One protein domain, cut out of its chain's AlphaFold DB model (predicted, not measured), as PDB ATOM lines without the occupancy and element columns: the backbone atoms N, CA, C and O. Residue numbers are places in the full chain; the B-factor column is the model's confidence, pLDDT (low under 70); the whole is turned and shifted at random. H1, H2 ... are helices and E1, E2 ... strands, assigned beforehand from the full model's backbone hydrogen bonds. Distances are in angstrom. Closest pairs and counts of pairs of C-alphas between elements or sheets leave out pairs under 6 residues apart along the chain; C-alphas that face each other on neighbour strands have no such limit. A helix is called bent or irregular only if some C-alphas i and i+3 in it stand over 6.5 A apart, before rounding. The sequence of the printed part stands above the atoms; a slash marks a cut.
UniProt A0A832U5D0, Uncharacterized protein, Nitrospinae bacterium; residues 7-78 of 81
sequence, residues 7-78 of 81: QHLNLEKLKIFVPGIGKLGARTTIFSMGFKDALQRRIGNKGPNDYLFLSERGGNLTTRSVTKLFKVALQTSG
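This is residues 7 to 78 of the 81 residues of an uncharacterized protein of Nitrospinae bacterium (UniProt A0A832U5D0). A slim, two-stranded hairpin of E1 and E2 has the helix H1 turning off the end of E2, while a second helix, H2, sits away from all of these as an arm at the end of a long link without named elements, residues 44 to 62. The hairpin's tip, residues 20 to 25, sticks out at one end, and residues 67 to 78, most of them in H2, stick out elsewhere. The printed part has 72 residues with two named strands and two named helices, in the order E1, E2, H1, H2; the sheet is E1 - E2, antiparallel, and the class is mixed, helices and strands. The whole is loose, with a radius of gyration of the C-alphas of 13.9 A and spans of 35 by 30 by 23 A.

E1 is residues 15 to 20, 15.9 A from first to last C-alpha, and begins with C-alpha 15 at (50.118, -6.631, -12.384). E2 is residues 22 to 30, 20.7 A long, and bends by 63 degrees at residue 25. H1 is residues 33 to 43, 15.6 A long, with C-alpha 33 at (45.725, -1.829, -20.481). H1 is neither bent nor irregular, but only just: C-alphas 34 and 37 are 6.2 A apart. H2 is residues 63 to 76, 20.0 A long, and ends with C-alpha 76 at (33.539, -22.947, -31.511).

E1 and E2 form a hairpin and are antiparallel, with 161 degrees between their directions. The C-alphas of Phe 17 and Thr 28 face each other at 4.3 A. Across the pair, N 18 and O 27 are within hydrogen-bond range at 2.8 A, and N 29 and O 16 at 2.9 A. Residues 9 to 10 pair with residues 15 to 16 of E1, antiparallel, as a short pairing outside the named strands. A tight link of 2 residues joins E2 to H1. E1 and H1 are apart. H2 is apart from E1, from E2 and from H1. Each O i to N i+4 pair in H2 is within hydrogen-bond range; in H1, 5 of 7 are.

The two C-alphas farthest apart are those of Lys 23 and Gly 78, 38.8 A. Residues 20 to 25 and 67 to 78 stand free; without them the body has 54 residues and spans 31 by 26 by 20 A. The printed part has no cut. The link from H1 to H2 is long, with 19 residues, and that from E1 to E2 is tight. The mean pLDDT of the printed part is 91.9, and no printed residue is under 70.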
ATOM      1  N   GLN A   7      42.280  -9.497  -4.461       96.69
ATOM      2  CA  GLN A   7      43.449  -8.883  -3.815       96.69
ATOM      3  C   GLN A   7      44.786  -9.145  -4.529       96.69
ATOM      4  O   GLN A   7      45.774  -8.468  -4.259       96.69
ATOM      5  N   HIS A   8      44.853 -10.140  -5.418       96.62
ATOM      6  CA  HIS A   8      46.067 -10.428  -6.178       96.62
ATOM      7  C   HIS A   8      46.241  -9.504  -7.393       96.62
ATOM      8  O   HIS A   8      47.276  -9.566  -8.059       96.62
ATOM      9  N   LEU A   9      45.249  -8.667  -7.710       96.81
ATOM     10  CA  LEU A   9      45.319  -7.690  -8.788       96.81
ATOM     11  C   LEU A   9      45.862  -6.352  -8.291       96.81
ATOM     12  O   LEU A   9      45.397  -5.794  -7.304       96.81
ATOM     13  N   ASN A  10      46.782  -5.784  -9.061       96.31
ATOM     14  CA  ASN A  10      47.160  -4.385  -8.976       96.31
ATOM     15  C   ASN A  10      46.846  -3.721 -10.322       96.31
ATOM     16  O   ASN A  10      47.632  -3.791 -11.270       96.31
ATOM     17  N   LEU A  11      45.662  -3.113 -10.408       94.81
ATOM     18  CA  LEU A  11      45.143  -2.501 -11.636       94.81
ATOM     19  C   LEU A  11      45.875  -1.209 -12.031       94.81
ATOM     20  O   LEU A  11      45.828  -0.816 -13.195       94.81
ATOM     21  N   GLU A  12      46.532  -0.542 -11.082       95.00
ATOM     22  CA  GLU A  12      47.337   0.655 -11.346       95.00
ATOM     23  C   GLU A  12      48.654   0.284 -12.021       95.00
ATOM     24  O   GLU A  12      49.026   0.864 -13.036       95.00
ATOM     25  N   LYS A  13      49.329  -0.742 -11.494       96.88
ATOM     26  CA  LYS A  13      50.622  -1.225 -11.997       96.88
ATOM     27  C   LYS A  13      50.490  -2.294 -13.080       96.88
ATOM     28  O   LYS A  13      51.506  -2.856 -13.478       96.88
ATOM     29  N   LEU A  14      49.262  -2.595 -13.514       97.38
ATOM     30  CA  LEU A  14      48.934  -3.631 -14.497       97.38
ATOM     31  C   LEU A  14      49.571  -4.993 -14.171       97.38
ATOM     32  O   LEU A  14      50.158  -5.648 -15.033       97.38
ATOM     33  N   LYS A  15      49.495  -5.404 -12.901       97.56
ATOM     34  CA  LYS A  15      50.118  -6.631 -12.384       97.56
ATOM     35  C   LYS A  15      49.100  -7.566 -11.761       97.56
ATOM     36  O   LYS A  15      48.152  -7.129 -11.112       97.56
ATOM     37  N   ILE A  16      49.343  -8.860 -11.904       96.50
ATOM     38  CA  ILE A  16      48.600  -9.912 -11.222       96.50
ATOM     39  C   ILE A  16      49.571 -10.876 -10.552       96.50
ATOM     40  O   ILE A  16      50.512 -11.373 -11.176       96.50
ATOM     41  N   PHE A  17      49.339 -11.133  -9.271       96.44
ATOM     42  CA  PHE A  17      50.004 -12.202  -8.546       96.44
ATOM     43  C   PHE A  17      49.262 -13.522  -8.782       96.44
ATOM     44  O   PHE A  17      48.046 -13.622  -8.619       96.44
ATOM     45  N   VAL A  18      49.997 -14.547  -9.189       94.25
ATOM     46  CA  VAL A  18      49.496 -15.902  -9.398       94.25
ATOM     47  C   VAL A  18      50.054 -16.770  -8.273       94.25
ATOM     48  O   VAL A  18      51.264 -17.027  -8.263       94.25
ATOM     49  N   PRO A  19      49.205 -17.213  -7.327       92.75
ATOM     50  CA  PRO A  19      49.620 -18.129  -6.274       92.75
ATOM     51  C   PRO A  19      50.108 -19.458  -6.855       92.75
ATOM     52  O   PRO A  19      49.561 -19.954  -7.842       92.75
ATOM     53  N   GLY A  20      51.137 -20.021  -6.228       89.81
ATOM     54  CA  GLY A  20      51.623 -21.372  -6.489       89.81
ATOM     55  C   GLY A  20      51.336 -22.308  -5.316       89.81
ATOM     56  O   GLY A  20      50.598 -21.963  -4.393       89.81
ATOM     57  N   ILE A  21      51.957 -23.487  -5.327       85.62
ATOM     58  CA  ILE A  21      51.920 -24.400  -4.180       85.62
ATOM     59  C   ILE A  21      52.952 -23.889  -3.166       85.62
ATOM     60  O   ILE A  21      54.156 -24.118  -3.297       85.62
ATOM     61  N   GLY A  22      52.488 -23.117  -2.182       78.88
ATOM     62  CA  GLY A  22      53.372 -22.384  -1.275       78.88
ATOM     63  C   GLY A  22      54.206 -21.341  -2.029       78.88
ATOM     64  O   GLY A  22      53.671 -20.547  -2.802       78.88
ATOM     65  N   LYS A  23      55.530 -21.340  -1.821       74.75
ATOM     66  CA  LYS A  23      56.459 -20.475  -2.578       74.75
ATOM     67  C   LYS A  23      56.796 -21.030  -3.968       74.75
ATOM     68  O   LYS A  23      57.301 -20.290  -4.810       74.75
ATOM     69  N   LEU A  24      56.527 -22.311  -4.228       87.38
ATOM     70  CA  LEU A  24      56.881 -22.956  -5.486       87.38
ATOM     71  C   LEU A  24      55.862 -22.596  -6.574       87.38
ATOM     72  O   LEU A  24      54.664 -22.851  -6.445       87.38
ATOM     73  N   GLY A  25      56.344 -22.001  -7.664       85.69
ATOM     74  CA  GLY A  25      55.511 -21.626  -8.811       85.69
ATOM     75  C   GLY A  25      54.678 -20.355  -8.618       85.69
ATOM     76  O   GLY A  25      53.978 -19.958  -9.552       85.69
ATOM     77  N   ALA A  26      54.774 -19.702  -7.453       93.31
ATOM     78  CA  ALA A  26      54.207 -18.378  -7.239       93.31
ATOM     79  C   ALA A  26      54.950 -17.350  -8.100       93.31
ATOM     80  O   ALA A  26      56.180 -17.351  -8.165       93.31
ATOM     81  N   ARG A  27      54.210 -16.476  -8.781       94.62
ATOM     82  CA  ARG A  27      54.793 -15.507  -9.719       94.62
ATOM     83  C   ARG A  27      53.918 -14.279  -9.870       94.62
ATOM     84  O   ARG A  27      52.699 -14.367  -9.782       94.62
ATOM     85  N   THR A  28      54.537 -13.150 -10.179       96.31
ATOM     86  CA  THR A  28      53.825 -11.941 -10.598       96.31
ATOM     87  C   THR A  28      54.027 -11.759 -12.089       96.31
ATOM     88  O   THR A  28      55.158 -11.798 -12.564       96.31
ATOM     89  N   THR A  29      52.941 -11.547 -12.822       95.94
ATOM     90  CA  THR A  29      52.988 -11.219 -14.250       95.94
ATOM     91  C   THR A  29      52.287  -9.891 -14.515       95.94
ATOM     92  O   THR A  29      51.554  -9.381 -13.664       95.94
ATOM     93  N   ILE A  30      52.546  -9.318 -15.684       96.81
ATOM     94  CA  ILE A  30      51.938  -8.076 -16.156       96.81
ATOM     95  C   ILE A  30      50.812  -8.372 -17.150       96.81
ATOM     96  O   ILE A  30      50.787  -9.439 -17.768       96.81
ATOM     97  N   PHE A  31      49.886  -7.434 -17.314       95.69
ATOM     98  CA  PHE A  31      48.852  -7.486 -18.345       95.69
ATOM     99  C   PHE A  31      48.726  -6.142 -19.071       95.69
ATOM    100  O   PHE A  31      49.232  -5.123 -18.614       95.69
ATOM    101  N   SER A  32      48.084  -6.135 -20.239       95.25
ATOM    102  CA  SER A  32      47.913  -4.919 -21.038       95.25
ATOM    103  C   SER A  32      46.776  -4.041 -20.512       95.25
ATOM    104  O   SER A  32      45.847  -4.514 -19.858       95.25
ATOM    105  N   MET A  33      46.793  -2.754 -20.865       92.88
ATOM    106  CA  MET A  33      45.725  -1.829 -20.481       92.88
ATOM    107  C   MET A  33      44.347  -2.271 -20.999       92.88
ATOM    108  O   MET A  33      43.382  -2.201 -20.252       92.88
ATOM    109  N   GLY A  34      44.255  -2.838 -22.209       91.12
ATOM    110  CA  GLY A  34      42.985  -3.358 -22.741       91.12
ATOM    111  C   GLY A  34      42.379  -4.496 -21.909       91.12
ATOM    112  O   GLY A  34      41.164  -4.681 -21.890       91.12
ATOM    113  N   PHE A  35      43.202  -5.235 -21.158       92.75
ATOM    114  CA  PHE A  35      42.716  -6.267 -20.242       92.75
ATOM    115  C   PHE A  35      42.243  -5.696 -18.897       92.75
ATOM    116  O   PHE A  35      41.426  -6.322 -18.217       92.75
ATOM    117  N   LYS A  36      42.697  -4.490 -18.525       94.56
ATOM    118  CA  LYS A  36      42.308  -3.812 -17.279       94.56
ATOM    119  C   LYS A  36      40.796  -3.625 -17.193       94.56
ATOM    120  O   LYS A  36      40.209  -3.993 -16.178       94.56
ATOM    121  N   ASP A  37      40.167  -3.141 -18.259       91.69
ATOM    122  CA  ASP A  37      38.727  -2.868 -18.272       91.69
ATOM    123  C   ASP A  37      37.906  -4.156 -18.132       91.69
ATOM    124  O   ASP A  37      36.899  -4.203 -17.423       91.69
ATOM    125  N   ALA A  38      38.348  -5.240 -18.779       92.06
ATOM    126  CA  ALA A  38      37.722  -6.554 -18.641       92.06
ATOM    127  C   ALA A  38      37.838  -7.084 -17.202       92.06
ATOM    128  O   ALA A  38      36.860  -7.591 -16.648       92.06
ATOM    129  N   LEU A  39      39.005  -6.919 -16.572       93.56
ATOM    130  CA  LEU A  39      39.227  -7.295 -15.178       93.56
ATOM    131  C   LEU A  39      38.400  -6.447 -14.204       93.56
ATOM    132  O   LEU A  39      37.819  -7.007 -13.278       93.56
ATOM    133  N   GLN A  40      38.282  -5.136 -14.426       93.06
ATOM    134  CA  GLN A  40      37.449  -4.248 -13.606       93.06
ATOM    135  C   GLN A  40      35.978  -4.660 -13.637       93.06
ATOM    136  O   GLN A  40      35.370  -4.849 -12.582       93.06
ATOM    137  N   ARG A  41      35.425  -4.900 -14.835       91.44
ATOM    138  CA  ARG A  41      34.061  -5.438 -14.980       91.44
ATOM    139  C   ARG A  41      33.922  -6.792 -14.290       91.44
ATOM    140  O   ARG A  41      32.890  -7.075 -13.685       91.44
ATOM    141  N   ARG A  42      34.959  -7.634 -14.364       90.06
ATOM    142  CA  ARG A  42      34.937  -8.952 -13.728       90.06
ATOM    143  C   ARG A  42      34.985  -8.875 -12.207       90.06
ATOM    144  O   ARG A  42      34.366  -9.733 -11.580       90.06
ATOM    145  N   ILE A  43      35.674  -7.903 -11.612       93.06
ATOM    146  CA  ILE A  43      35.664  -7.681 -10.158       93.06
ATOM    147  C   ILE A  43      34.237  -7.344  -9.713       93.06
ATOM    148  O   ILE A  43      33.668  -8.091  -8.915       93.06
ATOM    149  N   GLY A  44      33.616  -6.312 -10.296       89.06
ATOM    150  CA  GLY A  44      32.275  -5.871  -9.897       89.06
ATOM    151  C   GLY A  44      32.199  -5.614  -8.386       89.06
ATOM    152  O   GLY A  44      33.035  -4.898  -7.849       89.06
ATOM    153  N   ASN A  45      31.252  -6.260  -7.697       89.19
ATOM    154  CA  ASN A  45      31.047  -6.123  -6.244       89.19
ATOM    155  C   ASN A  45      31.852  -7.129  -5.391       89.19
ATOM    156  O   ASN A  45      31.535  -7.324  -4.220       89.19
ATOM    157  N   LYS A  46      32.843  -7.824  -5.965       92.44
ATOM    158  CA  LYS A  46      33.643  -8.813  -5.227       92.44
ATOM    159  C   LYS A  46      34.552  -8.147  -4.199       92.44
ATOM    160  O   LYS A  46      35.217  -7.154  -4.496       92.44
ATOM    161  N   GLY A  47      34.641  -8.756  -3.025       94.81
ATOM    162  CA  GLY A  47      35.593  -8.386  -1.992       94.81
ATOM    163  C   GLY A  47      37.015  -8.889  -2.285       94.81
ATOM    164  O   GLY A  47      37.222  -9.753  -3.140       94.81
ATOM    165  N   PRO A  48      38.025  -8.403  -1.538       95.38
ATOM    166  CA  PRO A  48      39.432  -8.762  -1.747       95.38
ATOM    167  C   PRO A  48      39.713 -10.274  -1.687       95.38
ATOM    168  O   PRO A  48      40.545 -10.790  -2.439       95.38
ATOM    169  N   ASN A  49      38.995 -10.988  -0.817       94.38
ATOM    170  CA  ASN A  49      39.176 -12.419  -0.569       94.38
ATOM    171  C   ASN A  49      38.438 -13.330  -1.556       94.38
ATOM    172  O   ASN A  49      38.678 -14.544  -1.540       94.38
ATOM    173  N   ASP A  50      37.585 -12.767  -2.409       93.62
ATOM    174  CA  ASP A  50      36.801 -13.526  -3.375       93.62
ATOM    175  C   ASP A  50      37.656 -13.955  -4.565       93.62
ATOM    176  O   ASP A  50      38.582 -13.258  -4.997       93.62
ATOM    177  N   TYR A  51      37.318 -15.109  -5.143       93.69
ATOM    178  CA  TYR A  51      37.945 -15.567  -6.377       93.69
ATOM    179  C   TYR A  51      37.601 -14.633  -7.539       93.69
ATOM    180  O   TYR A  51      36.439 -14.315  -7.795       93.69
ATOM    181  N   LEU A  52      38.621 -14.262  -8.313       92.88
ATOM    182  CA  LEU A  52      38.455 -13.436  -9.509       92.88
ATOM    183  C   LEU A  52      37.599 -14.153 -10.570       92.88
ATOM    184  O   LEU A  52      36.759 -13.551 -11.244       92.88
ATOM    185  N   PHE A  53      37.776 -15.472 -10.674       91.06
ATOM    186  CA  PHE A  53      37.024 -16.340 -11.571       91.06
ATOM    187  C   PHE A  53      36.188 -17.340 -10.768       91.06
ATOM    188  O   PHE A  53      36.670 -18.400 -10.371       91.06
ATOM    189  N   LEU A  54      34.924 -16.986 -10.538       87.56
ATOM    190  CA  LEU A  54      33.939 -17.877  -9.928       87.56
ATOM    191  C   LEU A  54      33.409 -18.895 -10.940       87.56
ATOM    192  O   LEU A  54      33.208 -18.579 -12.116       87.56
ATOM    193  N   SER A  55      33.157 -20.102 -10.446       87.69
ATOM    194  CA  SER A  55      32.281 -21.073 -11.094       87.69
ATOM    195  C   SER A  55      30.817 -20.655 -10.935       87.69
ATOM    196  O   SER A  55      30.465 -19.932 -10.003       87.69
ATOM    197  N   GLU A  56      29.943 -21.173 -11.793       82.31
ATOM    198  CA  GLU A  56      28.490 -20.948 -11.703       82.31
ATOM    199  C   GLU A  56      27.882 -21.447 -10.381       82.31
ATOM    200  O   GLU A  56      26.824 -20.992  -9.972       82.31
ATOM    201  N   ARG A  57      28.574 -22.352  -9.676       85.50
ATOM    202  CA  ARG A  57      28.157 -22.896  -8.375       85.50
ATOM    203  C   ARG A  57      28.670 -22.080  -7.181       85.50
ATOM    204  O   ARG A  57      28.568 -22.543  -6.051       85.50
ATOM    205  N   GLY A  58      29.284 -20.916  -7.413       77.12
ATOM    206  CA  GLY A  58      29.777 -20.020  -6.358       77.12
ATOM    207  C   GLY A  58      31.148 -20.377  -5.765       77.12
ATOM    208  O   GLY A  58      31.658 -19.638  -4.931       77.12
ATOM    209  N   GLY A  59      31.779 -21.471  -6.206       83.12
ATOM    210  CA  GLY A  59      33.138 -21.870  -5.803       83.12
ATOM    211  C   GLY A  59      34.219 -21.495  -6.824       83.12
ATOM    212  O   GLY A  59      33.927 -20.908  -7.870       83.12
ATOM    213  N   ASN A  60      35.470 -21.881  -6.564       86.44
ATOM    214  CA  ASN A  60      36.574 -21.692  -7.509       86.44
ATOM    215  C   ASN A  60      36.447 -22.575  -8.763       86.44
ATOM    216  O   ASN A  60      35.790 -23.617  -8.780       86.44
ATOM    217  N   LEU A  61      37.118 -22.168  -9.840       91.56
ATOM    218  CA  LEU A  61      37.247 -23.012 -11.022       91.56
ATOM    219  C   LEU A  61      38.296 -24.108 -10.795       91.56
ATOM    220  O   LEU A  61      39.435 -23.854 -10.386       91.56
ATOM    221  N   THR A  62      37.933 -25.346 -11.132       91.62
ATOM    222  CA  THR A  62      38.898 -26.450 -11.200       91.62
ATOM    223  C   THR A  62      39.676 -26.392 -12.512       91.62
ATOM    224  O   THR A  62      39.159 -25.928 -13.530       91.62
ATOM    225  N   THR A  63      40.901 -26.926 -12.528       91.19
ATOM    226  CA  THR A  63      41.697 -27.025 -13.762       91.19
ATOM    227  C   THR A  63      40.931 -27.786 -14.848       91.19
ATOM    228  O   THR A  63      40.887 -27.340 -15.988       91.19
ATOM    229  N   ARG A  64      40.218 -28.861 -14.480       92.94
ATOM    230  CA  ARG A  64      39.376 -29.643 -15.399       92.94
ATOM    231  C   ARG A  64      38.264 -28.802 -16.034       92.94
ATOM    232  O   ARG A  64      38.043 -28.906 -17.239       92.94
ATOM    233  N   SER A  65      37.577 -27.973 -15.244       92.56
ATOM    234  CA  SER A  65      36.523 -27.078 -15.745       92.56
ATOM    235  C   SER A  65      37.084 -26.063 -16.740       92.56
ATOM    236  O   SER A  65      36.493 -25.855 -17.796       92.56
ATOM    237  N   VAL A  66      38.248 -25.486 -16.438       93.19
ATOM    238  CA  VAL A  66      38.920 -24.518 -17.316       93.19
ATOM    239  C   VAL A  66      39.391 -25.173 -18.611       93.19
ATOM    240  O   VAL A  66      39.124 -24.651 -19.688       93.19
ATOM    241  N   THR A  67      40.014 -26.352 -18.540       94.19
ATOM    242  CA  THR A  67      40.412 -27.110 -19.737       94.19
ATOM    243  C   THR A  67      39.209 -27.437 -20.618       94.19
ATOM    244  O   THR A  67      39.283 -27.279 -21.835       94.19
ATOM    245  N   LYS A  68      38.081 -27.853 -20.024       94.06
ATOM    246  CA  LYS A  68      36.844 -28.104 -20.777       94.06
ATOM    247  C   LYS A  68      36.331 -26.829 -21.452       94.06
ATOM    248  O   LYS A  68      35.965 -26.891 -22.622       94.06
ATOM    249  N   LEU A  69      36.342 -25.698 -20.744       92.31
ATOM    250  CA  LEU A  69      35.922 -24.403 -21.282       92.31
ATOM    251  C   LEU A  69      36.768 -23.996 -22.494       92.31
ATOM    252  O   LEU A  69      36.209 -23.686 -23.541       92.31
ATOM    253  N   PHE A  70      38.097 -24.079 -22.397       93.06
ATOM    254  CA  PHE A  70      38.973 -23.758 -23.527       93.06
ATOM    255  C   PHE A  70      38.810 -24.726 -24.698       93.06
ATOM    256  O   PHE A  70      38.817 -24.286 -25.842       93.06
ATOM    257  N   LYS A  71      38.606 -26.027 -24.441       93.31
ATOM    258  CA  LYS A  71      38.351 -27.003 -25.511       93.31
ATOM    259  C   LYS A  71      37.104 -26.634 -26.321       93.31
ATOM    260  O   LYS A  71      37.155 -26.660 -27.544       93.31
ATOM    261  N   VAL A  72      36.015 -26.272 -25.643       93.75
ATOM    262  CA  VAL A  72      34.771 -25.845 -26.303       93.75
ATOM    263  C   VAL A  72      34.969 -24.520 -27.042       93.75
ATOM    264  O   VAL A  72      34.537 -24.397 -28.185       93.75
ATOM    265  N   ALA A  73      35.656 -23.551 -26.428       93.38
ATOM    266  CA  ALA A  73      35.930 -22.260 -27.055       93.38
ATOM    267  C   ALA A  73      36.738 -22.408 -28.354       93.38
ATOM    268  O   ALA A  73      36.360 -21.817 -29.358       93.38
ATOM    269  N   LEU A  74      37.779 -23.248 -28.354       92.75
ATOM    270  CA  LEU A  74      38.597 -23.530 -29.540       92.75
ATOM    271  C   LEU A  74      37.794 -24.202 -30.660       92.75
ATOM    272  O   LEU A  74      37.900 -23.809 -31.817       92.75
ATOM    273  N   GLN A  75      36.957 -25.188 -30.319       91.12
ATOM    274  CA  GLN A  75      36.075 -25.832 -31.297       91.12
ATOM    275  C   GLN A  75      35.081 -24.835 -31.904       91.12
ATOM    276  O   GLN A  75      34.823 -24.868 -33.102       91.12
ATOM    277  N   THR A  76      34.541 -23.933 -31.081       93.88
ATOM    278  CA  THR A  76      33.539 -22.947 -31.511       93.88
ATOM    279  C   THR A  76      34.160 -21.810 -32.320       93.88
ATOM    280  O   THR A  76      33.504 -21.256 -33.195       93.88
ATOM    281  N   SER A  77      35.423 -21.457 -32.061       93.12
ATOM    282  CA  SER A  77      36.109 -20.390 -32.793       93.12
ATOM    283  C   SER A  77      36.514 -20.784 -34.215       93.12
ATOM    284  O   SER A  77      37.037 -19.935 -34.930       93.12
ATOM    285  N   GLY A  78      36.327 -22.048 -34.618       89.56
ATOM    286  CA  GLY A  78      36.728 -22.542 -35.940       89.56
ATOM    287  C   GLY A  78      38.242 -22.535 -36.162       89.56
ATOM    288  O   GLY A  78      38.699 -22.569 -37.298       89.56
TER     289      GLY A  78